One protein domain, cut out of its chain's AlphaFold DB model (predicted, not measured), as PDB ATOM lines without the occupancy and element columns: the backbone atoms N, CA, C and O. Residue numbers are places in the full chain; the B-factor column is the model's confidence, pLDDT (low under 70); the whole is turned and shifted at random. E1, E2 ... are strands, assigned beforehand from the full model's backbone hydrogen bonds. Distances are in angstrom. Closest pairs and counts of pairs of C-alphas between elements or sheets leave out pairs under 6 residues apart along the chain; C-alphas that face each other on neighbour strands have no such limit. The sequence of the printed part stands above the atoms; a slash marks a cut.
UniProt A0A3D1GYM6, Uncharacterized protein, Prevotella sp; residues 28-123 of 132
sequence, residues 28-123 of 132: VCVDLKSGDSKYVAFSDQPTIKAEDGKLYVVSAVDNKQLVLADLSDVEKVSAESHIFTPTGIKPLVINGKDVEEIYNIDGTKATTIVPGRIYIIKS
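AT A GLANCE: This is residues 28 to 123 of the 132 residues of an uncharacterized protein of Prevotella sp (UniProt A0A3D1GYM6). Two strongly twisted sheets sit partly face to face as a sandwich: a five-strand sheet, E6 E1 E2 E10 E9, and a smaller one, E3 E4 E5. A small hairpin, E7 and E8, lies away from the smaller sheet, and E8 runs on into E9. The printed part has 96 residues, with no named helix and ten named strands, E1 to E10 in order along the chain; both sheets and the hairpin are antiparallel. The class is all strand, with 48 residues in named strands. The whole is compact, with a radius of gyration of the C-alphas of 12.6 A and spans of 37 by 31 by 26 A.

IN THESE COORDINATES: E1, residues 28 to 32, begins at C-alpha 28 (-46.442, -31.665, -42.312), and E2 is residues 37 to 41. E3 is residues 47 to 51, E4 residues 54 to 58, and E5 residues 65 to 70, 14.2 A long. E6, residues 74 to 80, is the longest strand by residues and measures 16.7 A from C-alpha 74 (-39.809, -38.749, -50.512) to C-alpha 80. E7 is residues 92 to 94, E8 residues 97 to 99 and E9 residues 101 to 104. E10, residues 118 to 122, is 13.4 A long and ends at C-alpha 122 (-47.182, -46.649, -39.566).

HOW THE PARTS SIT: The large sheet runs E6, E1, E2, E10, E9, with E6 and E9 as edge strands; from edge to edge its strands' lines turn by 103 degrees. E1 and E2 form a hairpin, with N 30 and O 38 at 2.8 A. E6 and E1 have N 29 and O 78 at 2.9 A, and E2 and E10 have N 39 and O 119 at 2.9 A. E9 and E10, a hairpin, have N 103 and O 120 at 2.8 A. E3, E4 and E5 make a meander, each strand the antiparallel neighbour of the one before, with N 49 and O 56 at 2.9 A and N 57 and O 66 at 2.9 A. In the sandwich, two sheets face to face, the best planes are 3 degrees apart and the strands of the one stand at 17 degrees to those of the other. The closest C-alphas of E2 and E5 are those of Lys 38 and Leu 68, 6.9 A apart. In the hairpin E7 and E8, N 94 and O 97 are 2.9 A apart. The closest C-alphas of E6 and E7, those of Glu 80 and Ile 94, are 6.8 A apart, and E7 is apart from E5.

THE WHOLE: The C-alphas farthest apart, those of Asp 52 and Thr 87, are 37.6 A apart. The printed part has no cut. The links E6 to E7, 11 residues, and E9 to E10, 13 residues, are long. The mean pLDDT of the printed part is 91.1, and residue 123 is under 70.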
ATOM      1  N   VAL A  28     -47.000 -31.144 -41.068       95.94
ATOM      2  CA  VAL A  28     -46.442 -31.665 -42.312       95.94
ATOM      3  C   VAL A  28     -46.305 -33.171 -42.181       95.94
ATOM      4  O   VAL A  28     -45.691 -33.669 -41.232       95.94
ATOM      5  N   CYS A  29     -46.861 -33.888 -43.153       94.94
ATOM      6  CA  CYS A  29     -46.652 -35.313 -43.332       94.94
ATOM      7  C   CYS A  29     -45.821 -35.562 -44.589       94.94
ATOM      8  O   CYS A  29     -46.028 -34.941 -45.632       94.94
ATOM      9  N   VAL A  30     -44.870 -36.480 -44.486       94.81
ATOM     10  CA  VAL A  30     -43.989 -36.889 -45.576       94.81
ATOM     11  C   VAL A  30     -44.088 -38.393 -45.706       94.81
ATOM     12  O   VAL A  30     -43.556 -39.118 -44.868       94.81
ATOM     13  N   ASP A  31     -44.754 -38.846 -46.757       92.44
ATOM     14  CA  ASP A  31     -44.802 -40.255 -47.119       92.44
ATOM     15  C   ASP A  31     -43.493 -40.609 -47.829       92.44
ATOM     16  O   ASP A  31     -43.064 -39.918 -48.762       92.44
ATOM     17  N   LEU A  32     -42.832 -41.663 -47.362       91.06
ATOM     18  CA  LEU A  32     -41.576 -42.150 -47.914       91.06
ATOM     19  C   LEU A  32     -41.823 -43.334 -48.841       91.06
ATOM     20  O   LEU A  32     -42.680 -44.175 -48.582       91.06
ATOM     21  N   LYS A  33     -40.935 -43.503 -49.820       89.12
ATOM     22  CA  LYS A  33     -40.870 -44.686 -50.696       89.12
ATOM     23  C   LYS A  33     -40.553 -45.988 -49.950       89.12
ATOM     24  O   LYS A  33     -40.482 -47.045 -50.564       89.12
ATOM     25  N   SER A  34     -40.282 -45.943 -48.647       84.25
ATOM     26  CA  SER A  34     -40.207 -47.139 -47.799       84.25
ATOM     27  C   SER A  34     -41.582 -47.613 -47.317       84.25
ATOM     28  O   SER A  34     -41.683 -48.726 -46.800       84.25
ATOM     29  N   GLY A  35     -42.609 -46.768 -47.463       81.88
ATOM     30  CA  GLY A  35     -43.964 -46.941 -46.949       81.88
ATOM     31  C   GLY A  35     -44.194 -46.444 -45.524       81.88
ATOM     32  O   GLY A  35     -45.294 -46.641 -45.006       81.88
ATOM     33  N   ASP A  36     -43.188 -45.838 -44.889       85.38
ATOM     34  CA  ASP A  36     -43.366 -45.092 -43.640       85.38
ATOM     35  C   ASP A  36     -43.742 -43.643 -43.936       85.38
ATOM     36  O   ASP A  36     -43.312 -43.080 -44.944       85.38
ATOM     37  N   SER A  37     -44.456 -43.012 -43.008       91.56
ATOM     38  CA  SER A  37     -44.717 -41.577 -43.071       91.56
ATOM     39  C   SER A  37     -44.066 -40.874 -41.888       91.56
ATOM     40  O   SER A  37     -44.190 -41.310 -40.743       91.56
ATOM     41  N   LYS A  38     -43.362 -39.774 -42.143       94.25
ATOM     42  CA  LYS A  38     -42.856 -38.887 -41.093       94.25
ATOM     43  C   LYS A  38     -43.836 -37.754 -40.875       94.25
ATOM     44  O   LYS A  38     -44.322 -37.165 -41.832       94.25
ATOM     45  N   TYR A  39     -44.083 -37.436 -39.617       95.06
ATOM     46  CA  TYR A  39     -45.057 -36.436 -39.221       95.06
ATOM     47  C   TYR A  39     -44.441 -35.443 -38.247       95.06
ATOM     48  O   TYR A  39     -43.763 -35.833 -37.298       95.06
ATOM     49  N   VAL A  40     -44.681 -34.157 -38.466       96.06
ATOM     50  CA  VAL A  40     -44.290 -33.090 -37.545       96.06
ATOM     51  C   VAL A  40     -45.409 -32.060 -37.483       96.06
ATOM     52  O   VAL A  40     -45.983 -31.707 -38.508       96.06
ATOM     53  N   ALA A  41     -45.712 -31.573 -36.286       95.06
ATOM     54  CA  ALA A  41     -46.686 -30.510 -36.064       95.06
ATOM     55  C   ALA A  41     -46.029 -29.341 -35.327       95.06
ATOM     56  O   ALA A  41     -45.077 -29.535 -34.571       95.06
ATOM     57  N   PHE A  42     -46.543 -28.136 -35.535       95.12
ATOM     58  CA  PHE A  42     -46.081 -26.885 -34.938       95.12
ATOM     59  C   PHE A  42     -47.274 -26.094 -34.417       95.12
ATOM     60  O   PHE A  42     -48.398 -26.325 -34.839       95.12
ATOM     61  N   SER A  43     -47.037 -25.155 -33.503       91.81
ATOM     62  CA  SER A  43     -48.098 -24.258 -33.033       91.81
ATOM     63  C   SER A  43     -48.600 -23.325 -34.140       91.81
ATOM     64  O   SER A  43     -49.798 -23.090 -34.221       91.81
ATOM     65  N   ASP A  44     -47.702 -22.890 -35.029       92.12
ATOM     66  CA  ASP A  44     -47.992 -22.020 -36.172       92.12
ATOM     67  C   ASP A  44     -47.679 -22.716 -37.501       92.12
ATOM     68  O   ASP A  44     -46.980 -23.730 -37.531       92.12
ATOM     69  N   GLN A  45     -48.158 -22.153 -38.615       94.94
ATOM     70  CA  GLN A  45     -47.884 -22.681 -39.952       94.94
ATOM     71  C   GLN A  45     -46.371 -22.699 -40.240       94.94
ATOM     72  O   GLN A  45     -45.744 -21.638 -40.308       94.94
ATOM     73  N   PRO A  46     -45.763 -23.879 -40.446       95.50
ATOM     74  CA  PRO A  46     -44.347 -23.961 -40.751       95.50
ATOM     75  C   PRO A  46     -44.067 -23.708 -42.240       95.50
ATOM     76  O   PRO A  46     -44.953 -23.793 -43.091       95.50
ATOM     77  N   THR A  47     -42.801 -23.471 -42.585       95.62
ATOM     78  CA  THR A  47     -42.344 -23.398 -43.983       95.62
ATOM     79  C   THR A  47     -41.685 -24.708 -44.405       95.62
ATOM     80  O   THR A  47     -40.777 -25.188 -43.730       95.62
ATOM     81  N   ILE A  48     -42.085 -25.264 -45.548       95.62
ATOM     82  CA  ILE A  48     -41.442 -26.439 -46.152       95.62
ATOM     83  C   ILE A  48     -40.352 -25.956 -47.116       95.62
ATOM     84  O   ILE A  48     -40.609 -25.092 -47.954       95.62
ATOM     85  N   LYS A  49     -39.138 -26.502 -47.007       95.44
ATOM     86  CA  LYS A  49     -37.998 -26.165 -47.876       95.44
ATOM     87  C   LYS A  49     -37.335 -27.422 -48.427       95.44
ATOM     88  O   LYS A  49     -37.299 -28.449 -47.756       95.44
ATOM     89  N   ALA A  50     -36.774 -27.316 -49.624       95.12
ATOM     90  CA  ALA A  50     -35.970 -28.355 -50.253       95.12
ATOM     91  C   ALA A  50     -34.612 -27.755 -50.645       95.12
ATOM     92  O   ALA A  50     -34.568 -26.826 -51.448       95.12
ATOM     93  N   GLU A  51     -33.529 -28.253 -50.055       94.88
ATOM     94  CA  GLU A  51     -32.161 -27.744 -50.234       94.88
ATOM     95  C   GLU A  51     -31.164 -28.894 -50.025       94.88
ATOM     96  O   GLU A  51     -31.460 -29.826 -49.283       94.88
ATOM     97  N   ASP A  52     -30.023 -28.890 -50.716       94.69
ATOM     98  CA  ASP A  52     -28.958 -29.902 -50.564       94.69
ATOM     99  C   ASP A  52     -29.424 -31.371 -50.628       94.69
ATOM    100  O   ASP A  52     -28.907 -32.253 -49.942       94.69
ATOM    101  N   GLY A  53     -30.441 -31.654 -51.450       94.88
ATOM    102  CA  GLY A  53     -30.996 -33.002 -51.581       94.88
ATOM    103  C   GLY A  53     -31.862 -33.447 -50.397       94.88
ATOM    104  O   GLY A  53     -32.239 -34.617 -50.338       94.88
ATOM    105  N   LYS A  54     -32.209 -32.547 -49.472       96.44
ATOM    106  CA  LYS A  54     -32.985 -32.828 -48.259       96.44
ATOM    107  C   LYS A  54     -34.267 -32.004 -48.204       96.44
ATOM    108  O   LYS A  54     -34.336 -30.869 -48.672       96.44
ATOM    109  N   LEU A  55     -35.295 -32.600 -47.613       96.38
ATOM    110  CA  LEU A  55     -36.552 -31.949 -47.276       96.38
ATOM    111  C   LEU A  55     -36.496 -31.473 -45.829       96.38
ATOM    112  O   LEU A  55     -36.239 -32.258 -44.910       96.38
ATOM    113  N   TYR A  56     -36.803 -30.201 -45.630       96.12
ATOM    114  CA  TYR A  56     -36.823 -29.560 -44.332       96.12
ATOM    115  C   TYR A  56     -38.179 -28.959 -44.026       96.12
ATOM    116  O   TYR A  56     -38.914 -28.524 -44.914       96.12
ATOM    117  N   VAL A  57     -38.437 -28.837 -42.733       95.69
ATOM    118  CA  VAL A  57     -39.465 -27.952 -42.216       95.69
ATOM    119  C   VAL A  57     -38.841 -26.938 -41.270       95.69
ATOM    120  O   VAL A  57     -38.036 -27.288 -40.410       95.69
ATOM    121  N   VAL A  58     -39.210 -25.674 -41.455       94.62
ATOM    122  CA  VAL A  58     -38.763 -24.539 -40.653       94.62
ATOM    123  C   VAL A  58     -39.931 -24.048 -39.808       94.62
ATOM    124  O   VAL A  58     -40.982 -23.681 -40.335       94.62
ATOM    125  N   SER A  59     -39.731 -24.056 -38.496       92.88
ATOM    126  CA  SER A  59     -40.664 -23.515 -37.509       92.88
ATOM    127  C   SER A  59     -40.813 -22.002 -37.666       92.88
ATOM    128  O   SER A  59     -39.811 -21.296 -37.766       92.88
ATOM    129  N   ALA A  60     -42.044 -21.490 -37.636       92.12
ATOM    130  CA  ALA A  60     -42.297 -20.048 -37.667       92.12
ATOM    131  C   ALA A  60     -41.962 -19.342 -36.338       92.12
ATOM    132  O   ALA A  60     -41.723 -18.138 -36.329       92.12
ATOM    133  N   VAL A  61     -41.918 -20.083 -35.224       89.88
ATOM    134  CA  VAL A  61     -41.747 -19.517 -33.873       89.88
ATOM    135  C   VAL A  61     -40.281 -19.208 -33.574       89.88
ATOM    136  O   VAL A  61     -39.945 -18.123 -33.108       89.88
ATOM    137  N   ASP A  62     -39.399 -20.172 -33.828       91.75
ATOM    138  CA  ASP A  62     -37.985 -20.127 -33.435       91.75
ATOM    139  C   ASP A  62     -37.024 -20.244 -34.630       91.75
ATOM    140  O   ASP A  62     -35.811 -20.305 -34.441       91.75
ATOM    141  N   ASN A  63     -37.545 -20.268 -35.867       91.88
ATOM    142  CA  ASN A  63     -36.788 -20.488 -37.108       91.88
ATOM    143  C   ASN A  63     -35.957 -21.781 -37.113       91.88
ATOM    144  O   ASN A  63     -35.055 -21.949 -37.939       91.88
ATOM    145  N   LYS A  64     -36.256 -22.725 -36.214       92.38
ATOM    146  CA  LYS A  64     -35.551 -23.998 -36.154       92.38
ATOM    147  C   LYS A  64     -35.874 -24.828 -37.390       92.38
ATOM    148  O   LYS A  64     -37.038 -25.060 -37.716       92.38
ATOM    149  N   GLN A  65     -34.824 -25.314 -38.040       94.19
ATOM    150  CA  GLN A  65     -34.907 -26.181 -39.207       94.19
ATOM    151  C   GLN A  65     -34.800 -27.650 -38.789       94.19
ATOM    152  O   GLN A  65     -33.871 -28.050 -38.085       94.19
ATOM    153  N   LEU A  66     -35.758 -28.461 -39.227       94.00
ATOM    154  CA  LEU A  66     -35.813 -29.900 -38.992       94.00
ATOM    155  C   LEU A  66     -35.710 -30.633 -40.324       94.00
ATOM    156  O   LEU A  66     -36.503 -30.387 -41.229       94.00
ATOM    157  N   VAL A  67     -34.748 -31.547 -40.440       95.00
ATOM    158  CA  VAL A  67     -34.639 -32.448 -41.596       95.00
ATOM    159  C   VAL A  67     -35.716 -33.519 -41.470       95.00
ATOM    160  O   VAL A  67     -35.707 -34.290 -40.508       95.00
ATOM    161  N   LEU A  68     -36.619 -33.603 -42.444       93.50
ATOM    162  CA  LEU A  68     -37.617 -34.666 -42.490       93.50
ATOM    163  C   LEU A  68     -37.098 -35.879 -43.249       93.50
ATOM    164  O   LEU A  68     -37.162 -36.987 -42.727       93.50
ATOM    165  N   ALA A  69     -36.544 -35.714 -44.445       94.00
ATOM    166  CA  ALA A  69     -36.075 -36.837 -45.254       94.00
ATOM    167  C   ALA A  69     -35.067 -36.384 -46.308       94.00
ATOM    168  O   ALA A  69     -34.994 -35.197 -46.623       94.00
ATOM    169  N   ASP A  70     -34.328 -37.330 -46.880       96.25
ATOM    170  CA  ASP A  70     -33.653 -37.097 -48.152       96.25
ATOM    171  C   ASP A  70     -34.709 -37.056 -49.269       96.25
ATOM    172  O   ASP A  70     -35.632 -37.873 -49.296       96.25
ATOM    173  N   LEU A  71     -34.602 -36.101 -50.195       95.31
ATOM    174  CA  LEU A  71     -35.571 -35.902 -51.284       95.31
ATOM    175  C   LEU A  71     -35.683 -37.132 -52.193       95.31
ATOM    176  O   LEU A  71     -36.741 -37.369 -52.769       95.31
ATOM    177  N   SER A  72     -34.618 -37.934 -52.303       95.81
ATOM    178  CA  SER A  72     -34.629 -39.200 -53.046       95.81
ATOM    179  C   SER A  72     -35.630 -40.208 -52.494       95.81
ATOM    180  O   SER A  72     -36.128 -41.042 -53.256       95.81
ATOM    181  N   ASP A  73     -35.944 -40.115 -51.204       94.50
ATOM    182  CA  ASP A  73     -36.754 -41.086 -50.472       94.50
ATOM    183  C   ASP A  73     -38.193 -40.607 -50.283       94.50
ATOM    184  O   ASP A  73     -39.054 -41.390 -49.887       94.50
ATOM    185  N   VAL A  74     -38.472 -39.340 -50.594       93.62
ATOM    186  CA  VAL A  74     -39.809 -38.749 -50.512       93.62
ATOM    187  C   VAL A  74     -40.680 -39.265 -51.657       93.62
ATOM    188  O   VAL A  74     -40.302 -39.206 -52.829       93.62
ATOM    189  N   GLU A  75     -41.862 -39.766 -51.313       93.12
ATOM    190  CA  GLU A  75     -42.925 -40.114 -52.256       93.12
ATOM    191  C   GLU A  75     -43.943 -38.976 -52.369       93.12
ATOM    192  O   GLU A  75     -44.285 -38.552 -53.474       93.12
ATOM    193  N   LYS A  76     -44.394 -38.438 -51.230       92.56
ATOM    194  CA  LYS A  76     -45.389 -37.361 -51.174       92.56
ATOM    195  C   LYS A  76     -45.174 -36.480 -49.946       92.56
ATOM    196  O   LYS A  76     -44.789 -36.963 -48.887       92.56
ATOM    197  N   VAL A  77     -45.482 -35.191 -50.077       94.19
ATOM    198  CA  VAL A  77     -45.574 -34.248 -48.953       94.19
ATOM    199  C   VAL A  77     -47.005 -33.722 -48.876       94.19
ATOM    200  O   VAL A  77     -47.571 -33.346 -49.904       94.19
ATOM    201  N   SER A  78     -47.591 -33.690 -47.682       92.94
ATOM    202  CA  SER A  78     -48.876 -33.037 -47.415       92.94
ATOM    203  C   SER A  78     -48.772 -32.080 -46.230       92.94
ATOM    204  O   SER A  78     -48.030 -32.317 -45.274       92.94
ATOM    205  N   ALA A  79     -49.501 -30.970 -46.323       92.38
ATOM    206  CA  ALA A  79     -49.732 -30.067 -45.208       92.38
ATOM    207  C   ALA A  79     -51.084 -30.421 -44.587       92.38
ATOM    208  O   ALA A  79     -52.071 -30.570 -45.304       92.38
ATOM    209  N   GLU A  80     -51.111 -30.568 -43.271       92.19
ATOM    210  CA  GLU A  80     -52.258 -31.048 -42.506       92.19
ATOM    211  C   GLU A  80     -52.531 -30.093 -41.337       92.19
ATOM    212  O   GLU A  80     -51.666 -29.310 -40.934       92.19
ATOM    213  N   SER A  81     -53.729 -30.179 -40.762       91.19
ATOM    214  CA  SER A  81     -54.065 -29.488 -39.516       91.19
ATOM    215  C   SER A  81     -53.879 -30.427 -38.330       91.19
ATOM    216  O   SER A  81     -54.300 -31.583 -38.363       91.19
ATOM    217  N   HIS A  82     -53.296 -29.919 -37.251       91.81
ATOM    218  CA  HIS A  82     -53.140 -30.619 -35.986       91.81
ATOM    219  C   HIS A  82     -53.686 -29.786 -34.834       91.81
ATOM    220  O   HIS A  82     -53.312 -28.629 -34.650       91.81
ATOM    221  N   ILE A  83     -54.530 -30.413 -34.017       90.19
ATOM    222  CA  ILE A  83     -55.057 -29.813 -32.793       90.19
ATOM    223  C   ILE A  83     -54.304 -30.420 -31.617       90.19
ATOM    224  O   ILE A  83     -54.475 -31.600 -31.307       90.19
ATOM    225  N   PHE A  84     -53.502 -29.601 -30.943       90.25
ATOM    226  CA  PHE A  84     -52.802 -30.022 -29.737       90.25
ATOM    227  C   PHE A  84     -53.781 -30.169 -28.577       90.25
ATOM    228  O   PHE A  84     -54.631 -29.310 -28.338       90.25
ATOM    229  N   THR A  85     -53.637 -31.251 -27.820       87.44
ATOM    230  CA  THR A  85     -54.370 -31.460 -26.575       87.44
ATOM    231  C   THR A  85     -53.402 -31.640 -25.411       87.44
ATOM    232  O   THR A  85     -52.334 -32.229 -25.588       87.44
ATOM    233  N   PRO A  86     -53.759 -31.179 -24.196       81.81
ATOM    234  CA  PRO A  86     -52.942 -31.420 -23.005       81.81
ATOM    235  C   PRO A  86     -52.791 -32.912 -22.684       81.81
ATOM    236  O   PRO A  86     -51.825 -33.325 -22.046       81.81
ATOM    237  N   THR A  87     -53.764 -33.719 -23.108       86.12
ATOM    238  CA  THR A  87     -53.813 -35.159 -22.880       86.12
ATOM    239  C   THR A  87     -54.102 -35.896 -24.182       86.12
ATOM    240  O   THR A  87     -55.017 -35.542 -24.929       86.12
ATOM    241  N   GLY A  88     -53.325 -36.945 -24.444       86.62
ATOM    242  CA  GLY A  88     -53.542 -37.840 -25.575       86.62
ATOM    243  C   GLY A  88     -53.190 -37.250 -26.941       86.62
ATOM    244  O   GLY A  88     -52.526 -36.223 -27.070       86.62
ATOM    245  N   ILE A  89     -53.662 -37.951 -27.968       88.94
ATOM    246  CA  ILE A  89     -53.607 -37.552 -29.371       88.94
ATOM    247  C   ILE A  89     -55.040 -37.687 -29.889       88.94
ATOM    248  O   ILE A  89     -55.636 -38.760 -29.763       88.94
ATOM    249  N   LYS A  90     -55.621 -36.608 -30.421       87.12
ATOM    250  CA  LYS A  90     -56.935 -36.684 -31.079       87.12
ATOM    251  C   LYS A  90     -56.855 -37.563 -32.336       87.12
ATOM    252  O   LYS A  90     -55.777 -37.654 -32.922       87.12
ATOM    253  N   PRO A  91     -57.974 -38.173 -32.776       85.44
ATOM    254  CA  PRO A  91     -58.024 -38.854 -34.065       85.44
ATOM    255  C   PRO A  91     -57.462 -37.954 -35.163       85.44
ATOM    256  O   PRO A  91     -57.860 -36.793 -35.283       85.44
ATOM    257  N   LEU A  92     -56.496 -38.480 -35.908       86.12
ATOM    258  CA  LEU A  92     -55.774 -37.741 -36.927       86.12
ATOM    259  C   LEU A  92     -56.092 -38.356 -38.285       86.12
ATOM    260  O   LEU A  92     -55.991 -39.569 -38.455       86.12
ATOM    261  N   VAL A  93     -56.461 -37.511 -39.241       85.25
ATOM    262  CA  VAL A  93     -56.678 -37.904 -40.631       85.25
ATOM    263  C   VAL A  93     -55.574 -37.266 -41.452       85.25
ATOM    264  O   VAL A  93     -55.407 -36.052 -41.418       85.25
ATOM    265  N   ILE A  94     -54.817 -38.079 -42.180       83.75
ATOM    266  CA  ILE A  94     -53.754 -37.612 -43.074       83.75
ATOM    267  C   ILE A  94     -54.026 -38.174 -44.449       83.75
ATOM    268  O   ILE A  94     -54.284 -39.372 -44.591       83.75
ATOM    269  N   ASN A  95     -53.967 -37.330 -45.480       81.06
ATOM    270  CA  ASN A  95     -54.249 -37.758 -46.852       81.06
ATOM    271  C   ASN A  95     -55.596 -38.513 -46.986       81.06
ATOM    272  O   ASN A  95     -55.713 -39.451 -47.776       81.06
ATOM    273  N   GLY A  96     -56.600 -38.131 -46.187       79.25
ATOM    274  CA  GLY A  96     -57.923 -38.768 -46.162       79.25
ATOM    275  C   GLY A  96     -57.968 -40.160 -45.518       79.25
ATOM    276  O   GLY A  96     -58.940 -40.882 -45.725       79.25
ATOM    277  N   LYS A  97     -56.931 -40.562 -44.776       82.69
ATOM    278  CA  LYS A  97     -56.863 -41.842 -44.059       82.69
ATOM    279  C   LYS A  97     -56.716 -41.617 -42.563       82.69
ATOM    280  O   LYS A  97     -55.891 -40.806 -42.144       82.69
ATOM    281  N   ASP A  98     -57.466 -42.386 -41.783       85.44
ATOM    282  CA  ASP A  98     -57.322 -42.407 -40.333       85.44
ATOM    283  C   ASP A  98     -55.950 -42.955 -39.932       85.44
ATOM    284  O   ASP A  98     -55.486 -43.990 -40.423       85.44
ATOM    285  N   VAL A  99     -55.292 -42.237 -39.031       86.56
ATOM    286  CA  VAL A  99     -54.022 -42.631 -38.435       86.56
ATOM    287  C   VAL A  99     -54.307 -43.463 -37.191       86.56
ATOM    288  O   VAL A  99     -54.806 -42.956 -36.189       86.56
ATOM    289  N   GLU A 100     -53.960 -44.745 -37.253       81.44
ATOM    290  CA  GLU A 100     -54.169 -45.684 -36.145       81.44
ATOM    291  C   GLU A 100     -53.106 -45.527 -35.052       81.44
ATOM    292  O   GLU A 100     -53.412 -45.527 -33.858       81.44
ATOM    293  N   GLU A 101     -51.837 -45.414 -35.454       86.81
ATOM    294  CA  GLU A 101     -50.707 -45.428 -34.531       86.81
ATOM    295  C   GLU A 101     -49.633 -44.417 -34.925       86.81
ATOM    296  O   GLU A 101     -49.185 -44.347 -36.072       86.81
ATOM    297  N   ILE A 102     -49.188 -43.662 -33.921       91.31
ATOM    298  CA  ILE A 102     -48.091 -42.707 -34.026       91.31
ATOM    299  C   ILE A 102     -46.981 -43.153 -33.081       91.31
ATOM    300  O   ILE A 102     -47.232 -43.547 -31.940       91.31
ATOM    301  N   TYR A 103     -45.748 -43.078 -33.556       92.38
ATOM    302  CA  TYR A 103     -44.554 -43.490 -32.836       92.38
ATOM    303  C   TYR A 103     -43.559 -42.342 -32.748       92.38
ATOM    304  O   TYR A 103     -43.438 -41.522 -33.658       92.38
ATOM    305  N   ASN A 104     -42.806 -42.299 -31.657       93.38
ATOM    306  CA  ASN A 104     -41.594 -41.501 -31.582       93.38
ATOM    307  C   ASN A 104     -40.546 -42.055 -32.562       93.38
ATOM    308  O   ASN A 104     -40.623 -43.203 -33.008       93.38
ATOM    309  N   ILE A 105     -39.527 -41.251 -32.873       89.25
ATOM    310  CA  ILE A 105     -38.443 -41.661 -33.778       89.25
ATOM    311  C   ILE A 105     -37.637 -42.868 -33.262       89.25
ATOM    312  O   ILE A 105     -37.045 -43.592 -34.056       89.25
ATOM    313  N   ASP A 106     -37.644 -43.109 -31.948       88.69
ATOM    314  CA  ASP A 106     -37.030 -44.282 -31.309       88.69
ATOM    315  C   ASP A 106     -37.871 -45.569 -31.438       88.69
ATOM    316  O   ASP A 106     -37.442 -46.640 -31.010       88.69
ATOM    317  N   GLY A 107     -39.063 -45.484 -32.036       87.25
ATOM    318  CA  GLY A 107     -39.972 -46.608 -32.252       87.25
ATOM    319  C   GLY A 107     -40.944 -46.884 -31.102       87.25
ATOM    320  O   GLY A 107     -41.775 -47.785 -31.233       87.25
ATOM    321  N   THR A 108     -40.901 -46.126 -30.005       90.88
ATOM    322  CA  THR A 108     -41.898 -46.221 -28.927       90.88
ATOM    323  C   THR A 108     -43.220 -45.573 -29.337       90.88
ATOM    324  O   THR A 108     -43.240 -44.599 -30.091       90.88
ATOM    325  N   LYS A 109     -44.352 -46.106 -28.862       91.50
ATOM    326  CA  LYS A 109     -45.674 -45.539 -29.172       91.50
ATOM    327  C   LYS A 109     -45.809 -44.154 -28.534       91.50
ATOM    328  O   LYS A 109     -45.575 -43.997 -27.336       91.50
ATOM    329  N   ALA A 110     -46.181 -43.159 -29.332       92.62
ATOM    330  CA  ALA A 110     -46.407 -41.805 -28.854       92.62
ATOM    331  C   ALA A 110     -47.759 -41.718 -28.137       92.62
ATOM    332  O   ALA A 110     -48.764 -42.254 -28.602       92.62
ATOM    333  N   THR A 111     -47.783 -41.025 -27.001       92.19
ATOM    334  CA  THR A 111     -49.004 -40.772 -26.220       92.19
ATOM    335  C   THR A 111     -49.478 -39.327 -26.327       92.19
ATOM    336  O   THR A 111     -50.632 -39.051 -26.014       92.19
ATOM    337  N   THR A 112     -48.614 -38.418 -26.787       93.06
ATOM    338  CA  THR A 112     -48.899 -37.006 -27.062       93.06
ATOM    339  C   THR A 112     -48.045 -36.507 -28.229       93.06
ATOM    340  O   THR A 112     -46.954 -37.031 -28.491       93.06
ATOM    341  N   ILE A 113     -48.529 -35.472 -28.920       92.69
ATOM    342  CA  ILE A 113     -47.768 -34.747 -29.944       92.69
ATOM    343  C   ILE A 113     -47.237 -33.446 -29.348       92.69
ATOM    344  O   ILE A 113     -47.978 -32.665 -28.756       92.69
ATOM    345  N   VAL A 114     -45.937 -33.224 -29.507       93.19
ATOM    346  CA  VAL A 114     -45.218 -32.041 -29.037       93.19
ATOM    347  C   VAL A 114     -44.799 -31.220 -30.258       93.19
ATOM    348  O   VAL A 114     -44.231 -31.799 -31.192       93.19
ATOM    349  N   PRO A 115     -45.034 -29.893 -30.265       93.94
ATOM    350  CA  PRO A 115     -44.596 -29.026 -31.351       93.94
ATOM    351  C   PRO A 115     -43.108 -29.198 -31.683       93.94
ATOM    352  O   PRO A 115     -42.257 -29.253 -30.793       93.94
ATOM    353  N   GLY A 116     -42.784 -29.294 -32.972       93.94
ATOM    354  CA  GLY A 116     -41.411 -29.404 -33.469       93.94
ATOM    355  C   GLY A 116     -40.723 -30.745 -33.195       93.94
ATOM    356  O   GLY A 116     -39.506 -30.850 -33.370       93.94
ATOM    357  N   ARG A 117     -41.457 -31.781 -32.773       95.19
ATOM    358  CA  ARG A 117     -40.938 -33.153 -32.677       95.19
ATOM    359  C   ARG A 117     -41.374 -33.974 -33.891       95.19
ATOM    360  O   ARG A 117     -42.519 -33.899 -34.320       95.19
ATOM    361  N   ILE A 118     -40.440 -34.757 -34.436       95.31
ATOM    362  CA  ILE A 118     -40.697 -35.663 -35.560       95.31
ATOM    363  C   ILE A 118     -41.202 -37.003 -35.022       95.31
ATOM    364  O   ILE A 118     -40.604 -37.589 -34.115       95.31
ATOM    365  N   TYR A 119     -42.268 -37.488 -35.637       94.94
ATOM    366  CA  TYR A 119     -42.932 -38.750 -35.359       94.94
ATOM    367  C   TYR A 119     -42.956 -39.633 -36.605       94.94
ATOM    368  O   TYR A 119     -42.792 -39.156 -37.730       94.94
ATOM    369  N   ILE A 120     -43.176 -40.926 -36.395       92.69
ATOM    370  CA  ILE A 120     -43.364 -41.928 -37.441       92.69
ATOM    371  C   ILE A 120     -44.809 -42.407 -37.373       92.69
ATOM    372  O   ILE A 120     -45.286 -42.830 -36.320       92.69
ATOM    373  N   ILE A 121     -45.492 -42.372 -38.506       89.62
ATOM    374  CA  ILE A 121     -46.813 -42.955 -38.688       89.62
ATOM    375  C   ILE A 121     -46.639 -44.247 -39.472       89.62
ATOM    376  O   ILE A 121     -46.027 -44.263 -40.543       89.62
ATOM    377  N   LYS A 122     -47.176 -45.336 -38.921       78.25
ATOM    378  CA  LYS A 122     -47.182 -46.649 -39.566       78.25
ATOM    379  C   LYS A 122     -48.599 -46.978 -40.003       78.25
ATOM    380  O   LYS A 122     -49.533 -46.877 -39.215       78.25
ATOM    381  N   SER A 123     -48.763 -47.423 -41.242       63.78
ATOM    382  CA  SER A 123     -50.039 -47.965 -41.712       63.78
ATOM    383  C   SER A 123     -50.122 -49.451 -41.337       63.78
ATOM    384  O   SER A 123     -49.268 -50.227 -41.755       63.78
TER     385      SER A 123